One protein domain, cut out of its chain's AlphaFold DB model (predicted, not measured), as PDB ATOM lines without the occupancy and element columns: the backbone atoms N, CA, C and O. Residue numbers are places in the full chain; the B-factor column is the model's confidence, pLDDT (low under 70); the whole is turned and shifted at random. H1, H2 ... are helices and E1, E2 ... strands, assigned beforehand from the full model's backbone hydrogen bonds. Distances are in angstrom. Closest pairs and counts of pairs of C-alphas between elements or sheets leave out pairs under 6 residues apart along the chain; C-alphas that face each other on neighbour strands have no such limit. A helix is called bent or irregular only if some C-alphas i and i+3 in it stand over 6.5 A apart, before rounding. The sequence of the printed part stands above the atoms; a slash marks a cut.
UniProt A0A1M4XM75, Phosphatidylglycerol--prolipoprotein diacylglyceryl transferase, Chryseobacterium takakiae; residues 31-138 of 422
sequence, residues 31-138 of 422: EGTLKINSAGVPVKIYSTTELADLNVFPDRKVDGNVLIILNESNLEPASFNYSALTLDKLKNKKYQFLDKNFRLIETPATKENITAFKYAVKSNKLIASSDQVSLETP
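This is residues 31 to 138 of the 422 residues of the protein "Phosphatidylglycerol--prolipoprotein diacylglyceryl transferase" of Chryseobacterium takakiae (UniProt A0A1M4XM75). A six-stranded sheet, strongly twisted and curled like part of a barrel, has E1 and E6 at one end of the model and two side-by-side helices, H1 and H3, toward the other, each only grazing it. The long unnamed stretch 99 to 118 links E4 to E5. The 108 printed residues run E1 E2 H1 E3 H2 H3 E4 E5 E6; the sheet order is E4 E5 E3 E2 E1 E6, mixed, and the class is mixed helices and strands. It is compact, with a radius of gyration of the C-alphas of 13.1 A and spans of 39 by 29 by 25 A.

E1, residues 31 to 36, and E2, 39 to 47, form an antiparallel hairpin, N 34 to O 41 at 2.8 A. H1, 51 to 59, leads to E3, 65 to 69, parallel to E2 with N 67 to O 44 at 2.8 A: a strand-helix-strand unit, two parallel neighbours with a helix between, its crossover right-handed. H2, 72 to 75, only just touches H1, with 3 pairs of C-alphas within 8 A, closest Leu 51 and Asn 74 at 5.6 A. H3, 77 to 92, touches H1, closest C-alphas Asn 55 and Thr 86 at 5.0 A, at a shallow tilt of 6 degrees, the same way. E4, 96 to 98, and E5, 119 to 122, form a hairpin, N 96 to O 121 at 2.8 A; E3, H2 H3, E4 is a split unit, E5 between its strands, with a right-handed crossover. E5 is antiparallel to E3, N 68 to O 120 at 2.8 A. E6, 133 to 136, is antiparallel to E1, N 35 to O 134 at 2.8 A. O i to N i+4 pairs are within hydrogen-bond range in 3 of 5 for H1 and 9 of 12 for H3; H2 is too short for one.

E1 begins at C-alpha 31 (-23.116, -15.850, -10.377). E2 is 23.7 A long and bends by 52 degrees at residue 44. H3, 21.7 A, has a kink of 41 degrees near residue 84 and is irregular, C-alphas 78 and 81 being 8.2 A apart; H1 is only just irregular, C-alphas 55 and 58 being 6.9 A apart. E6 ends at C-alpha 136 (-25.732, -24.113, -6.978).

The C-alphas of Ser 38 and Ala 78, the two farthest apart, are 39.3 A apart. The printed part has no cut, the link E4 to E5 is long, and no printed residue is under 70 in pLDDT.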
ATOM      1  N   GLU A  31     -22.276 -15.785 -11.582       94.31
ATOM      2  CA  GLU A  31     -23.116 -15.850 -10.377       94.31
ATOM      3  C   GLU A  31     -23.364 -17.293  -9.926       94.31
ATOM      4  O   GLU A  31     -23.554 -18.196 -10.748       94.31
ATOM      5  N   GLY A  32     -23.431 -17.496  -8.613       95.62
ATOM      6  CA  GLY A  32     -23.864 -18.744  -7.995       95.62
ATOM      7  C   GLY A  32     -24.420 -18.534  -6.591       95.62
ATOM      8  O   GLY A  32     -24.481 -17.422  -6.069       95.62
ATOM      9  N   THR A  33     -24.844 -19.621  -5.958       97.44
ATOM     10  CA  THR A  33     -25.311 -19.631  -4.570       97.44
ATOM     11  C   THR A  33     -24.630 -20.761  -3.818       97.44
ATOM     12  O   THR A  33     -24.808 -21.932  -4.146       97.44
ATOM     13  N   LEU A  34     -23.877 -20.420  -2.775       97.00
ATOM     14  CA  LEU A  34     -23.418 -21.400  -1.801       97.00
ATOM     15  C   LEU A  34     -24.584 -21.795  -0.900       97.00
ATOM     16  O   LEU A  34     -25.162 -20.953  -0.213       97.00
ATOM     17  N   LYS A  35     -24.920 -23.080  -0.873       96.94
ATOM     18  CA  LYS A  35     -25.784 -23.645   0.161       96.94
ATOM     19  C   LYS A  35     -24.908 -24.014   1.340       96.94
ATOM     20  O   LYS A  35     -24.027 -24.847   1.199       96.94
ATOM     21  N   ILE A  36     -25.134 -23.369   2.480       95.25
ATOM     22  CA  ILE A  36     -24.469 -23.678   3.750       95.25
ATOM     23  C   ILE A  36     -25.560 -24.141   4.709       95.25
ATOM     24  O   ILE A  36     -26.290 -23.314   5.282       95.25
ATOM     25  N   ASN A  37     -25.684 -25.458   4.857       93.06
ATOM     26  CA  ASN A  37     -26.843 -26.141   5.424       93.06
ATOM     27  C   ASN A  37     -28.120 -25.727   4.664       93.06
ATOM     28  O   ASN A  37     -28.213 -25.910   3.455       93.06
ATOM     29  N   SER A  38     -29.092 -25.115   5.343       88.94
ATOM     30  CA  SER A  38     -30.330 -24.608   4.736       88.94
ATOM     31  C   SER A  38     -30.228 -23.181   4.175       88.94
ATOM     32  O   SER A  38     -31.149 -22.728   3.496       88.94
ATOM     33  N   ALA A  39     -29.140 -22.451   4.444       93.19
ATOM     34  CA  ALA A  39     -29.012 -21.054   4.031       93.19
ATOM     35  C   ALA A  39     -28.393 -20.930   2.634       93.19
ATOM     36  O   ALA A  39     -27.345 -21.516   2.368       93.19
ATOM     37  N   GLY A  40     -29.007 -20.118   1.771       95.75
ATOM     38  CA  GLY A  40     -28.428 -19.712   0.490       95.75
ATOM     39  C   GLY A  40     -27.620 -18.426   0.630       95.75
ATOM     40  O   GLY A  40     -28.147 -17.411   1.078       95.75
ATOM     41  N   VAL A  41     -26.352 -18.470   0.234       96.62
ATOM     42  CA  VAL A  41     -25.426 -17.337   0.238       96.62
ATOM     43  C   VAL A  41     -25.027 -17.036  -1.209       96.62
ATOM     44  O   VAL A  41     -24.256 -17.802  -1.789       96.62
ATOM     45  N   PRO A  42     -25.547 -15.956  -1.821       96.88
ATOM     46  CA  PRO A  42     -25.146 -15.552  -3.167       96.88
ATOM     47  C   PRO A  42     -23.644 -15.274  -3.223       96.88
ATOM     48  O   PRO A  42     -23.120 -14.606  -2.327       96.88
ATOM     49  N   VAL A  43     -22.967 -15.783  -4.253       96.62
ATOM     50  CA  VAL A  43     -21.520 -15.644  -4.460       96.62
ATOM     51  C   VAL A  43     -21.195 -15.275  -5.904       96.62
ATOM     52  O   VAL A  43     -21.764 -15.831  -6.842       96.62
ATOM     53  N   LYS A  44     -20.193 -14.411  -6.068       96.06
ATOM     54  CA  LYS A  44     -19.473 -14.231  -7.329       96.06
ATOM     55  C   LYS A  44     -18.437 -15.344  -7.473       96.06
ATOM     56  O   LYS A  44     -17.654 -15.584  -6.557       96.06
ATOM     57  N   ILE A  45     -18.426 -16.016  -8.613       96.88
ATOM     58  CA  ILE A  45     -17.525 -17.118  -8.944       96.88
ATOM     59  C   ILE A  45     -16.408 -16.586  -9.835       96.88
ATOM     60  O   ILE A  45     -16.667 -16.076 -10.927       96.88
ATOM     61  N   TYR A  46     -15.172 -16.751  -9.377       97.06
ATOM     62  CA  TYR A  46     -13.957 -16.416 -10.109       97.06
ATOM     63  C   TYR A  46     -13.117 -17.668 -10.367       97.06
ATOM     64  O   TYR A  46     -13.072 -18.584  -9.544       97.06
ATOM     65  N   SER A  47     -12.424 -17.714 -11.500       96.12
ATOM     66  CA  SER A  47     -11.477 -18.779 -11.823       96.12
ATOM     67  C   SER A  47     -10.453 -18.267 -12.832       96.12
ATOM     68  O   SER A  47     -10.790 -17.469 -13.702       96.12
ATOM     69  N   THR A  48      -9.203 -18.709 -12.707       95.31
ATOM     70  CA  THR A  48      -8.131 -18.407 -13.666       95.31
ATOM     71  C   THR A  48      -7.062 -19.493 -13.618       95.31
ATOM     72  O   THR A  48      -6.730 -19.998 -12.542       95.31
ATOM     73  N   THR A  49      -6.517 -19.881 -14.769       94.38
ATOM     74  CA  THR A  49      -5.351 -20.772 -14.835       94.38
ATOM     75  C   THR A  49      -4.041 -20.030 -14.565       94.38
ATOM     76  O   THR A  49      -3.039 -20.677 -14.255       94.38
ATOM     77  N   GLU A  50      -4.052 -18.694 -14.611       94.06
ATOM     78  CA  GLU A  50      -2.880 -17.844 -14.414       94.06
ATOM     79  C   GLU A  50      -2.625 -17.572 -12.931       94.06
ATOM     80  O   GLU A  50      -3.401 -16.910 -12.233       94.06
ATOM     81  N   LEU A  51      -1.480 -18.048 -12.443       92.19
ATOM     82  CA  LEU A  51      -1.048 -17.841 -11.060       92.19
ATOM     83  C   LEU A  51      -0.888 -16.354 -10.712       92.19
ATOM     84  O   LEU A  51      -1.240 -15.941  -9.607       92.19
ATOM     85  N   ALA A  52      -0.400 -15.545 -11.655       92.94
ATOM     86  CA  ALA A  52      -0.240 -14.108 -11.461       92.94
ATOM     87  C   ALA A  52      -1.587 -13.408 -11.222       92.94
ATOM     88  O   ALA A  52      -1.717 -12.634 -10.270       92.94
ATOM     89  N   ASP A  53      -2.604 -13.740 -12.022       93.88
ATOM     90  CA  ASP A  53      -3.952 -13.188 -11.877       93.88
ATOM     91  C   ASP A  53      -4.602 -13.614 -10.562       93.88
ATOM     92  O   ASP A  53      -5.235 -12.800  -9.884       93.88
ATOM     93  N   LEU A  54      -4.420 -14.878 -10.166       95.56
ATOM     94  CA  LEU A  54      -4.902 -15.375  -8.881       95.56
ATOM     95  C   LEU A  54      -4.230 -14.648  -7.707       95.56
ATOM     96  O   LEU A  54      -4.903 -14.311  -6.736       95.56
ATOM     97  N   ASN A  55      -2.929 -14.363  -7.796       95.19
ATOM     98  CA  ASN A  55      -2.178 -13.681  -6.743       95.19
ATOM     99  C   ASN A  55      -2.600 -12.212  -6.550       95.19
ATOM    100  O   ASN A  55      -2.557 -11.693  -5.431       95.19
ATOM    101  N   VAL A  56      -3.027 -11.517  -7.607       94.69
ATOM    102  CA  VAL A  56      -3.508 -10.123  -7.501       94.69
ATOM    103  C   VAL A  56      -5.000 -10.024  -7.179       94.69
ATOM    104  O   VAL A  56      -5.446  -9.005  -6.652       94.69
ATOM    105  N   PHE A  57      -5.779 -11.079  -7.429       94.94
ATOM    106  CA  PHE A  57      -7.224 -11.096  -7.187       94.94
ATOM    107  C   PHE A  57      -7.661 -10.665  -5.767       94.94
ATOM    108  O   PHE A  57      -8.609  -9.886  -5.672       94.94
ATOM    109  N   PRO A  58      -6.996 -11.059  -4.656       93.38
ATOM    110  CA  PRO A  58      -7.424 -10.698  -3.300       93.38
ATOM    111  C   PRO A  58      -7.363  -9.192  -2.990       93.38
ATOM    112  O   PRO A  58      -7.900  -8.757  -1.967       93.38
ATOM    113  N   ASP A  59      -6.692  -8.406  -3.838       92.69
ATOM    114  CA  ASP A  59      -6.624  -6.947  -3.730       92.69
ATOM    115  C   ASP A  59      -7.705  -6.235  -4.552       92.69
ATOM    116  O   ASP A  59      -7.922  -5.037  -4.365       92.69
ATOM    117  N   ARG A  60      -8.428  -6.957  -5.419       90.94
ATOM    118  CA  ARG A  60      -9.583  -6.410  -6.133       90.94
ATOM    119  C   ARG A  60     -10.710  -6.132  -5.141       90.94
ATOM    120  O   ARG A  60     -11.025  -6.951  -4.273       90.94
ATOM    121  N   LYS A  61     -11.351  -4.973  -5.286       87.38
ATOM    122  CA  LYS A  61     -12.571  -4.660  -4.545       87.38
ATOM    123  C   LYS A  61     -13.737  -5.377  -5.222       87.38
ATOM    124  O   LYS A  61     -14.182  -4.956  -6.282       87.38
ATOM    125  N   VAL A  62     -14.186  -6.469  -4.614       88.69
ATOM    126  CA  VAL A  62     -15.382  -7.204  -5.033       88.69
ATOM    127  C   VAL A  62     -16.438  -7.033  -3.953       88.69
ATOM    128  O   VAL A  62     -16.187  -7.353  -2.788       88.69
ATOM    129  N   ASP A  63     -17.593  -6.497  -4.336       84.88
ATOM    130  CA  ASP A  63     -18.728  -6.351  -3.435       84.88
ATOM    131  C   ASP A  63     -19.428  -7.707  -3.254       84.88
ATOM    132  O   ASP A  63     -19.686  -8.430  -4.217       84.88
ATOM    133  N   GLY A  64     -19.745  -8.057  -2.006       90.00
ATOM    134  CA  GLY A  64     -20.431  -9.306  -1.668       90.00
ATOM    135  C   GLY A  64     -19.506 -10.499  -1.404       90.00
ATOM    136  O   GLY A  64     -18.328 -10.349  -1.070       90.00
ATOM    137  N   ASN A  65     -20.083 -11.700  -1.474       96.19
ATOM    138  CA  ASN A  65     -19.368 -12.948  -1.213       96.19
ATOM    139  C   ASN A  65     -18.700 -13.455  -2.492       96.19
ATOM    140  O   ASN A  65     -19.238 -13.303  -3.588       96.19
ATOM    141  N   VAL A  66     -17.553 -14.108  -2.345       97.19
ATOM    142  CA  VAL A  66     -16.743 -14.589  -3.462       97.19
ATOM    143  C   VAL A  66     -16.377 -16.047  -3.253       97.19
ATOM    144  O   VAL A  66     -15.979 -16.446  -2.160       97.19
ATOM    145  N   LEU A  67     -16.469 -16.827  -4.323       97.81
ATOM    146  CA  LEU A  67     -15.924 -18.168  -4.434       97.81
ATOM    147  C   LEU A  67     -14.908 -18.185  -5.572       97.81
ATOM    148  O   LEU A  67     -15.221 -17.843  -6.708       97.81
ATOM    149  N   ILE A  68     -13.690 -18.609  -5.273       97.94
ATOM    150  CA  ILE A  68     -12.641 -18.826  -6.262       97.94
ATOM    151  C   ILE A  68     -12.523 -20.326  -6.498       97.94
ATOM    152  O   ILE A  68     -12.318 -21.080  -5.545       97.94
ATOM    153  N   ILE A  69     -12.627 -20.755  -7.753       97.88
ATOM    154  CA  ILE A  69     -12.284 -22.114  -8.170       97.88
ATOM    155  C   ILE A  69     -10.780 -22.143  -8.433       97.88
ATOM    156  O   ILE A  69     -10.305 -21.525  -9.387       97.88
ATOM    157  N   LEU A  70     -10.047 -22.859  -7.581       96.81
ATOM    158  CA  LEU A  70      -8.614 -23.079  -7.727       96.81
ATOM    159  C   LEU A  70      -8.392 -24.155  -8.797       96.81
ATOM    160  O   LEU A  70      -8.935 -25.266  -8.725       96.81
ATOM    161  N   ASN A  71      -7.629 -23.799  -9.824       93.44
ATOM    162  CA  ASN A  71      -7.300 -24.681 -10.935       93.44
ATOM    163  C   ASN A  71      -6.093 -25.550 -10.625       93.44
ATOM    164  O   ASN A  71      -5.296 -25.244  -9.739       93.44
ATOM    165  N   GLU A  72      -5.944 -26.633 -11.385       89.12
ATOM    166  CA  GLU A  72      -4.820 -27.553 -11.213       89.12
ATOM    167  C   GLU A  72      -3.481 -26.825 -11.394       89.12
ATOM    168  O   GLU A  72      -2.590 -26.980 -10.562       89.12
ATOM    169  N   SER A  73      -3.389 -25.936 -12.393       89.81
ATOM    170  CA  SER A  73      -2.207 -25.097 -12.638       89.81
ATOM    171  C   SER A  73      -1.875 -24.161 -11.470       89.81
ATOM    172  O   SER A  73      -0.717 -23.793 -11.278       89.81
ATOM    173  N   ASN A  74      -2.867 -23.777 -10.654       92.94
ATOM    174  CA  ASN A  74      -2.635 -22.936  -9.482       92.94
ATOM    175  C   ASN A  74      -2.006 -23.715  -8.318       92.94
ATOM    176  O   ASN A  74      -1.461 -23.108  -7.397       92.94
ATOM    177  N   LEU A  75      -2.109 -25.045  -8.328       93.75
ATOM    178  CA  LEU A  75      -1.810 -25.920  -7.193       93.75
ATOM    179  C   LEU A  75      -0.787 -27.008  -7.551       93.75
ATOM    180  O   LEU A  75      -0.695 -28.028  -6.870       93.75
ATOM    181  N   GLU A  76       0.003 -26.802  -8.607       90.06
ATOM    182  CA  GLU A  76       1.072 -27.725  -8.976       90.06
ATOM    183  C   GLU A  76       2.172 -27.753  -7.900       90.06
ATOM    184  O   GLU A  76       2.742 -26.706  -7.576       90.06
ATOM    185  N   PRO A  77       2.575 -28.934  -7.388       89.25
ATOM    186  CA  PRO A  77       3.643 -29.030  -6.389       89.25
ATOM    187  C   PRO A  77       4.986 -28.444  -6.853       89.25
ATOM    188  O   PRO A  77       5.798 -28.025  -6.027       89.25
ATOM    189  N   ALA A  78       5.236 -28.405  -8.166       88.62
ATOM    190  CA  ALA A  78       6.416 -27.769  -8.753       88.62
ATOM    191  C   ALA A  78       6.436 -26.243  -8.538       88.62
ATOM    192  O   ALA A  78       7.507 -25.668  -8.352       88.62
ATOM    193  N   SER A  79       5.260 -25.618  -8.475       88.94
ATOM    194  CA  SER A  79       5.058 -24.175  -8.286       88.94
ATOM    195  C   SER A  79       4.716 -23.808  -6.834       88.94
ATOM    196  O   SER A  79       4.348 -22.665  -6.558       88.94
ATOM    197  N   PHE A  80       4.876 -24.749  -5.888       93.44
ATOM    198  CA  PHE A  80       4.415 -24.632  -4.499       93.44
ATOM    199  C   PHE A  80       4.795 -23.310  -3.822       93.44
ATOM    200  O   PHE A  80       3.940 -22.690  -3.205       93.44
ATOM    201  N   ASN A  81       6.042 -22.850  -3.956       92.19
ATOM    202  CA  ASN A  81       6.495 -21.621  -3.291       92.19
ATOM    203  C   ASN A  81       5.668 -20.395  -3.707       92.19
ATOM    204  O   ASN A  81       5.370 -19.542  -2.878       92.19
ATOM    205  N   TYR A  82       5.274 -20.312  -4.980       92.25
ATOM    206  CA  TYR A  82       4.443 -19.220  -5.478       92.25
ATOM    207  C   TYR A  82       2.981 -19.390  -5.043       92.25
ATOM    208  O   TYR A  82       2.338 -18.448  -4.572       92.25
ATOM    209  N   SER A  83       2.458 -20.611  -5.163       93.94
ATOM    210  CA  SER A  83       1.085 -20.932  -4.778       93.94
ATOM    211  C   SER A  83       0.844 -20.721  -3.282       93.94
ATOM    212  O   SER A  83      -0.174 -20.147  -2.910       93.94
ATOM    213  N   ALA A  84       1.792 -21.100  -2.421       94.06
ATOM    214  CA  ALA A  84       1.708 -20.917  -0.974       94.06
ATOM    215  C   ALA A  84       1.576 -19.434  -0.594       94.06
ATOM    216  O   ALA A  84       0.672 -19.084   0.160       94.06
ATOM    217  N   LEU A  85       2.380 -18.549  -1.201       94.06
ATOM    218  CA  LEU A  85       2.263 -17.095  -1.002       94.06
ATOM    219  C   LEU A  85       0.875 -16.570  -1.397       94.06
ATOM    220  O   LEU A  85       0.295 -15.730  -0.707       94.06
ATOM    221  N   THR A  86       0.324 -17.090  -2.495       95.88
ATOM    222  CA  THR A  86      -1.013 -16.724  -2.977       95.88
ATOM    223  C   THR A  86      -2.107 -17.191  -2.008       95.88
ATOM    224  O   THR A  86      -3.017 -16.425  -1.680       95.88
ATOM    225  N   LEU A  87      -2.009 -18.424  -1.500       96.50
ATOM    226  CA  LEU A  87      -2.939 -18.972  -0.507       96.50
ATOM    227  C   LEU A  87      -2.847 -18.220   0.831       96.50
ATOM    228  O   LEU A  87      -3.880 -17.890   1.412       96.50
ATOM    229  N   ASP A  88      -1.651 -17.856   1.291       95.31
ATOM    230  CA  ASP A  88      -1.476 -17.041   2.501       95.31
ATOM    231  C   ASP A  88      -2.093 -15.649   2.339       95.31
ATOM    232  O   ASP A  88      -2.770 -15.141   3.237       95.31
ATOM    233  N   LYS A  89      -1.942 -15.035   1.160       96.31
ATOM    234  CA  LYS A  89      -2.581 -13.755   0.843       96.31
ATOM    235  C   LYS A  89      -4.108 -13.857   0.864       96.31
ATOM    236  O   LYS A  89      -4.769 -12.994   1.447       96.31
ATOM    237  N   LEU A  90      -4.675 -14.918   0.287       97.06
ATOM    238  CA  LEU A  90      -6.108 -15.219   0.365       97.06
ATOM    239  C   LEU A  90      -6.559 -15.399   1.822       97.06
ATOM    240  O   LEU A  90      -7.529 -14.769   2.253       97.06
ATOM    241  N   LYS A  91      -5.819 -16.174   2.619       95.94
ATOM    242  CA  LYS A  91      -6.095 -16.380   4.047       95.94
ATOM    243  C   LYS A  91      -6.108 -15.060   4.823       95.94
ATOM    244  O   LYS A  91      -7.054 -14.789   5.561       95.94
ATOM    245  N   ASN A  92      -5.129 -14.185   4.583       95.50
ATOM    246  CA  ASN A  92      -5.050 -12.850   5.192       95.50
ATOM    247  C   ASN A  92      -6.232 -11.945   4.801       95.50
ATOM    248  O   ASN A  92      -6.653 -11.087   5.579       95.50
ATOM    249  N   LYS A  93      -6.825 -12.162   3.621       95.50
ATOM    250  CA  LYS A  93      -8.064 -11.501   3.169       95.50
ATOM    251  C   LYS A  93      -9.342 -12.225   3.621       95.50
ATOM    252  O   LYS A  93     -10.427 -11.873   3.150       95.50
ATOM    253  N   LYS A  94      -9.222 -13.156   4.577       95.12
ATOM    254  CA  LYS A  94     -10.298 -13.931   5.220       95.12
ATOM    255  C   LYS A  94     -11.002 -14.938   4.304       95.12
ATOM    256  O   LYS A  94     -12.187 -15.200   4.491       95.12
ATOM    257  N   TYR A  95     -10.299 -15.490   3.317       97.25
ATOM    258  CA  TYR A  95     -10.812 -16.638   2.571       97.25
ATOM    259  C   TYR A  95     -10.666 -17.929   3.395       97.25
ATOM    260  O   TYR A  95      -9.631 -18.160   4.018       97.25
ATOM    261  N   GLN A  96     -11.702 -18.764   3.376       97.81
ATOM    262  CA  GLN A  96     -11.712 -20.135   3.886       97.81
ATOM    263  C   GLN A  96     -11.489 -21.111   2.729       97.81
ATOM    264  O   GLN A  96     -11.993 -20.885   1.629       97.81
ATOM    265  N   PHE A  97     -10.757 -22.198   2.961       98.19
ATOM    266  CA  PHE A  97     -10.425 -23.162   1.914       98.19
ATOM    267  C   PHE A  97     -11.271 -24.418   2.018       98.19
ATOM    268  O   PHE A  97     -11.475 -24.934   3.114       98.19
ATOM    269  N   LEU A  98     -11.734 -24.920   0.876       98.06
ATOM    270  CA  LEU A  98     -12.518 -26.144   0.791       98.06
ATOM    271  C   LEU A  98     -11.871 -27.139  -0.174       98.06
ATOM    272  O   LEU A  98     -11.261 -26.743  -1.174       98.06
ATOM    273  N   ASP A  99     -12.059 -28.428   0.100       96.75
ATOM    274  CA  ASP A  99     -11.719 -29.509  -0.823       96.75
ATOM    275  C   ASP A  99     -12.733 -29.618  -1.979       96.75
ATOM    276  O   ASP A  99     -13.738 -28.904  -2.047       96.75
ATOM    277  N   LYS A 100     -12.495 -30.551  -2.909       94.81
ATOM    278  CA  LYS A 100     -13.397 -30.799  -4.051       94.81
ATOM    279  C   LYS A 100     -14.820 -31.225  -3.663       94.81
ATOM    280  O   LYS A 100     -15.723 -31.123  -4.488       94.81
ATOM    281  N   ASN A 101     -15.012 -31.704  -2.435       95.75
ATOM    282  CA  ASN A 101     -16.298 -32.107  -1.872       95.75
ATOM    283  C   ASN A 101     -16.894 -31.008  -0.975       95.75
ATOM    284  O   ASN A 101     -17.788 -31.303  -0.184       95.75
ATOM    285  N   PHE A 102     -16.386 -29.773  -1.076       96.62
ATOM    286  CA  PHE A 102     -16.791 -28.618  -0.277       96.62
ATOM    287  C   PHE A 102     -16.576 -28.782   1.241       96.62
ATOM    288  O   PHE A 102     -17.230 -28.113   2.037       96.62
ATOM    289  N   ARG A 103     -15.637 -29.637   1.668       96.75
ATOM    290  CA  ARG A 103     -15.262 -29.782   3.084       96.75
ATOM    291  C   ARG A 103     -14.185 -28.780   3.464       96.75
ATOM    292  O   ARG A 103     -13.229 -28.601   2.713       96.75
ATOM    293  N   LEU A 104     -14.325 -28.166   4.638       97.12
ATOM    294  CA  LEU A 104     -13.371 -27.185   5.150       97.12
ATOM    295  C   LEU A 104     -11.976 -27.801   5.347       97.12
ATOM    296  O   LEU A 104     -11.836 -28.867   5.945       97.12
ATOM    297  N   ILE A 105     -10.951 -27.105   4.855       96.19
ATOM    298  CA  ILE A 105      -9.537 -27.420   5.065       96.19
ATOM    299  C   ILE A 105      -8.958 -26.372   6.015       96.19
ATOM    300  O   ILE A 105      -8.822 -25.199   5.665       96.19
ATOM    301  N   GLU A 106      -8.604 -26.803   7.224       92.19
ATOM    302  CA  GLU A 106      -8.000 -25.942   8.254       92.19
ATOM    303  C   GLU A 106      -6.477 -26.107   8.343       92.19
ATOM    304  O   GLU A 106      -5.779 -25.278   8.933       92.19
ATOM    305  N   THR A 107      -5.942 -27.171   7.739       93.50
ATOM    306  CA  THR A 107      -4.506 -27.437   7.715       93.50
ATOM    307  C   THR A 107      -3.779 -26.449   6.795       93.50
ATOM    308  O   THR A 107      -4.298 -26.083   5.738       93.50
ATOM    309  N   PRO A 108      -2.564 -25.999   7.161       93.06
ATOM    310  CA  PRO A 108      -1.735 -25.196   6.269       93.06
ATOM    311  C   PRO A 108      -1.417 -25.936   4.964       93.06
ATOM    312  O   PRO A 108      -1.282 -27.164   4.951       93.06
ATOM    313  N   ALA A 109      -1.256 -25.179   3.877       94.25
ATOM    314  CA  ALA A 109      -0.805 -25.733   2.610       94.25
ATOM    315  C   ALA A 109       0.655 -26.201   2.724       94.25
ATOM    316  O   ALA A 109       1.534 -25.453   3.150       94.25
ATOM    317  N   THR A 110       0.912 -27.438   2.319       95.38
ATOM    318  CA  THR A 110       2.236 -28.045   2.178       95.38
ATOM    319  C   THR A 110       2.388 -28.575   0.758       95.38
ATOM    320  O   THR A 110       1.410 -28.704   0.015       95.38
ATOM    321  N   LYS A 111       3.613 -28.912   0.354       93.56
ATOM    322  CA  LYS A 111       3.870 -29.444  -0.989       93.56
ATOM    323  C   LYS A 111       3.119 -30.759  -1.243       93.56
ATOM    324  O   LYS A 111       2.766 -31.055  -2.380       93.56
ATOM    325  N   GLU A 112       2.857 -31.521  -0.185       93.06
ATOM    326  CA  GLU A 112       2.191 -32.822  -0.212       93.06
ATOM    327  C   GLU A 112       0.663 -32.708  -0.273       93.06
ATOM    328  O   GLU A 112       0.018 -33.584  -0.843       93.06
ATOM    329  N   ASN A 113       0.073 -31.654   0.308       94.12
ATOM    330  CA  ASN A 113      -1.383 -31.513   0.415       94.12
ATOM    331  C   ASN A 113      -1.987 -30.425  -0.491       94.12
ATOM    332  O   ASN A 113      -3.209 -30.309  -0.544       94.12
ATOM    333  N   ILE A 114      -1.172 -29.636  -1.200       94.56
ATOM    334  CA  ILE A 114      -1.643 -28.462  -1.952       94.56
ATOM    335  C   ILE A 114      -2.725 -28.792  -2.990       94.56
ATOM    336  O   ILE A 114      -3.638 -27.999  -3.205       94.56
ATOM    337  N   THR A 115      -2.695 -29.991  -3.573       93.31
ATOM    338  CA  THR A 115      -3.691 -30.458  -4.552       93.31
ATOM    339  C   THR A 115      -5.043 -30.835  -3.931       93.31
ATOM    340  O   THR A 115      -5.997 -31.098  -4.662       93.31
ATOM    341  N   ALA A 116      -5.153 -30.870  -2.597       95.00
ATOM    342  CA  ALA A 116      -6.418 -31.091  -1.897       95.00
ATOM    343  C   ALA A 116      -7.310 -29.839  -1.885       95.00
ATOM    344  O   ALA A 116      -8.528 -29.961  -1.760       95.00
ATOM    345  N   PHE A 117      -6.718 -28.651  -2.023       97.00
ATOM    346  CA  PHE A 117      -7.435 -27.382  -2.074       97.00
ATOM    347  C   PHE A 117      -8.188 -27.281  -3.403       97.00
ATOM    348  O   PHE A 117      -7.631 -27.568  -4.457       97.00
ATOM    349  N   LYS A 118      -9.459 -26.873  -3.376       97.00
ATOM    350  CA  LYS A 118     -10.247 -26.694  -4.603       97.00
ATOM    351  C   LYS A 118     -10.988 -25.373  -4.671       97.00
ATOM    352  O   LYS A 118     -11.065 -24.776  -5.743       97.00
ATOM    353  N   TYR A 119     -11.507 -24.904  -3.544       98.12
ATOM    354  CA  TYR A 119     -12.229 -23.640  -3.488       98.12
ATOM    355  C   TYR A 119     -11.639 -22.730  -2.418       98.12
ATOM    356  O   TYR A 119     -11.249 -23.197  -1.349       98.12
ATOM    357  N   ALA A 120     -11.612 -21.429  -2.691       98.12
ATOM    358  CA  ALA A 120     -11.377 -20.403  -1.683       98.12
ATOM    359  C   ALA A 120     -12.621 -19.516  -1.589       98.12
ATOM    360  O   ALA A 120     -13.026 -18.902  -2.573       98.12
ATOM    361  N   VAL A 121     -13.234 -19.443  -0.412       97.88
ATOM    362  CA  VAL A 121     -14.507 -18.752  -0.189       97.88
ATOM    363  C   VAL A 121     -14.323 -17.602   0.787       97.88
ATOM    364  O   VAL A 121     -13.870 -17.800   1.909       97.88
ATOM    365  N   LYS A 122     -14.738 -16.401   0.390       96.56
ATOM    366  CA  LYS A 122     -14.906 -15.254   1.282       96.56
ATOM    367  C   LYS A 122     -16.391 -14.942   1.374       96.56
ATOM    368  O   LYS A 122     -16.993 -14.499   0.401       96.56
ATOM    369  N   SER A 123     -16.976 -15.186   2.538       94.25
ATOM    370  CA  SER A 123     -18.416 -15.072   2.768       94.25
ATOM    371  C   SER A 123     -18.701 -14.340   4.079       94.25
ATOM    372  O   SER A 123     -17.931 -14.434   5.034       94.25
ATOM    373  N   ASN A 124     -19.814 -13.611   4.129       91.44
ATOM    374  CA  ASN A 124     -20.341 -13.003   5.351       91.44
ATOM    375  C   ASN A 124     -20.799 -14.053   6.380       91.44
ATOM    376  O   ASN A 124     -20.734 -13.803   7.582       91.44
ATOM    377  N   LYS A 125     -21.221 -15.234   5.917       92.38
ATOM    378  CA  LYS A 125     -21.468 -16.418   6.738       92.38
ATOM    379  C   LYS A 125     -20.220 -17.298   6.721       92.38
ATOM    380  O   LYS A 125     -19.880 -17.842   5.669       92.38
ATOM    381  N   LEU A 126     -19.564 -17.425   7.874       93.31
ATOM    382  CA  LEU A 126     -18.437 -18.339   8.058       93.31
ATOM    383  C   LEU A 126     -18.903 -19.792   7.930       93.31
ATOM    384  O   LEU A 126     -19.983 -20.143   8.405       93.31
ATOM    385  N   ILE A 127     -18.070 -20.611   7.296       95.31
ATOM    386  CA  ILE A 127     -18.265 -22.052   7.136       95.31
ATOM    387  C   ILE A 127     -17.574 -22.759   8.302       95.31
ATOM    388  O   ILE A 127     -16.377 -22.563   8.513       95.31
ATOM    389  N   ALA A 128     -18.304 -23.576   9.052       94.44
ATOM    390  CA  ALA A 128     -17.749 -24.446  10.084       94.44
ATOM    391  C   ALA A 128     -17.475 -25.857   9.536       94.44
ATOM    392  O   ALA A 128     -18.113 -26.299   8.584       94.44
ATOM    393  N   SER A 129     -16.579 -26.612  10.177       91.81
ATOM    394  CA  SER A 129     -16.242 -27.994   9.780       91.81
ATOM    395  C   SER A 129     -17.430 -28.969   9.817       91.81
ATOM    396  O   SER A 129     -17.389 -30.014   9.173       91.81
ATOM    397  N   SER A 130     -18.487 -28.639  10.568       93.31
ATOM    398  CA  SER A 130     -19.737 -29.405  10.643       93.31
ATOM    399  C   SER A 130     -20.755 -29.047   9.556       93.31
ATOM    400  O   SER A 130     -21.763 -29.743   9.432       93.31
ATOM    401  N   ASP A 131     -20.543 -27.956   8.816       95.81
ATOM    402  CA  ASP A 131     -21.503 -27.484   7.824       95.81
ATOM    403  C   ASP A 131     -21.496 -28.368   6.575       95.81
ATOM    404  O   ASP A 131     -20.454 -28.787   6.072       95.81
ATOM    405  N   GLN A 132     -22.686 -28.602   6.028       95.00
ATOM    406  CA  GLN A 132     -22.847 -29.165   4.696       95.00
ATOM    407  C   GLN A 132     -22.843 -28.029   3.684       95.00
ATOM    408  O   GLN A 132     -23.708 -27.150   3.727       95.00
ATOM    409  N   VAL A 133     -21.867 -28.051   2.777       97.12
ATOM    410  CA  VAL A 133     -21.687 -27.002   1.777       97.12
ATOM    411  C   VAL A 133     -21.834 -27.574   0.372       97.12
ATOM    412  O   VAL A 133     -21.312 -28.641   0.064       97.12
ATOM    413  N   SER A 134     -22.546 -26.857  -0.490       96.56
ATOM    414  CA  SER A 134     -22.592 -27.128  -1.925       96.56
ATOM    415  C   SER A 134     -22.722 -25.829  -2.718       96.56
ATOM    416  O   SER A 134     -23.063 -24.778  -2.171       96.56
ATOM    417  N   LEU A 135     -22.423 -25.893  -4.014       97.06
ATOM    418  CA  LEU A 135     -22.571 -24.775  -4.938       97.06
ATOM    419  C   LEU A 135     -23.715 -25.055  -5.914       97.06
ATOM    420  O   LEU A 135     -23.695 -26.058  -6.624       97.06
ATOM    421  N   GLU A 136     -24.679 -24.143  -5.967       96.75
ATOM    422  CA  GLU A 136     -25.732 -24.113  -6.978       96.75
ATOM    423  C   GLU A 136     -25.465 -23.000  -7.992       96.75
ATOM    424  O   GLU A 136     -25.188 -21.853  -7.633       96.75
ATOM    425  N   THR A 137     -25.573 -23.340  -9.273       96.69
ATOM    426  CA  THR A 137     -25.363 -22.441 -10.413       96.69
ATOM    427  C   THR A 137     -26.419 -22.704 -11.485       96.69
ATOM    428  O   THR A 137     -26.859 -23.845 -11.631       96.69
ATOM    429  N   PRO A 138     -26.810 -21.688 -12.277       94.62
ATOM    430  CA  PRO A 138     -27.732 -21.893 -13.400       94.62
ATOM    431  C   PRO A 138     -27.082 -22.654 -14.572       94.62
ATOM    432  O   PRO A 138     -27.775 -23.253 -15.389       94.62
TER     433      PRO A 138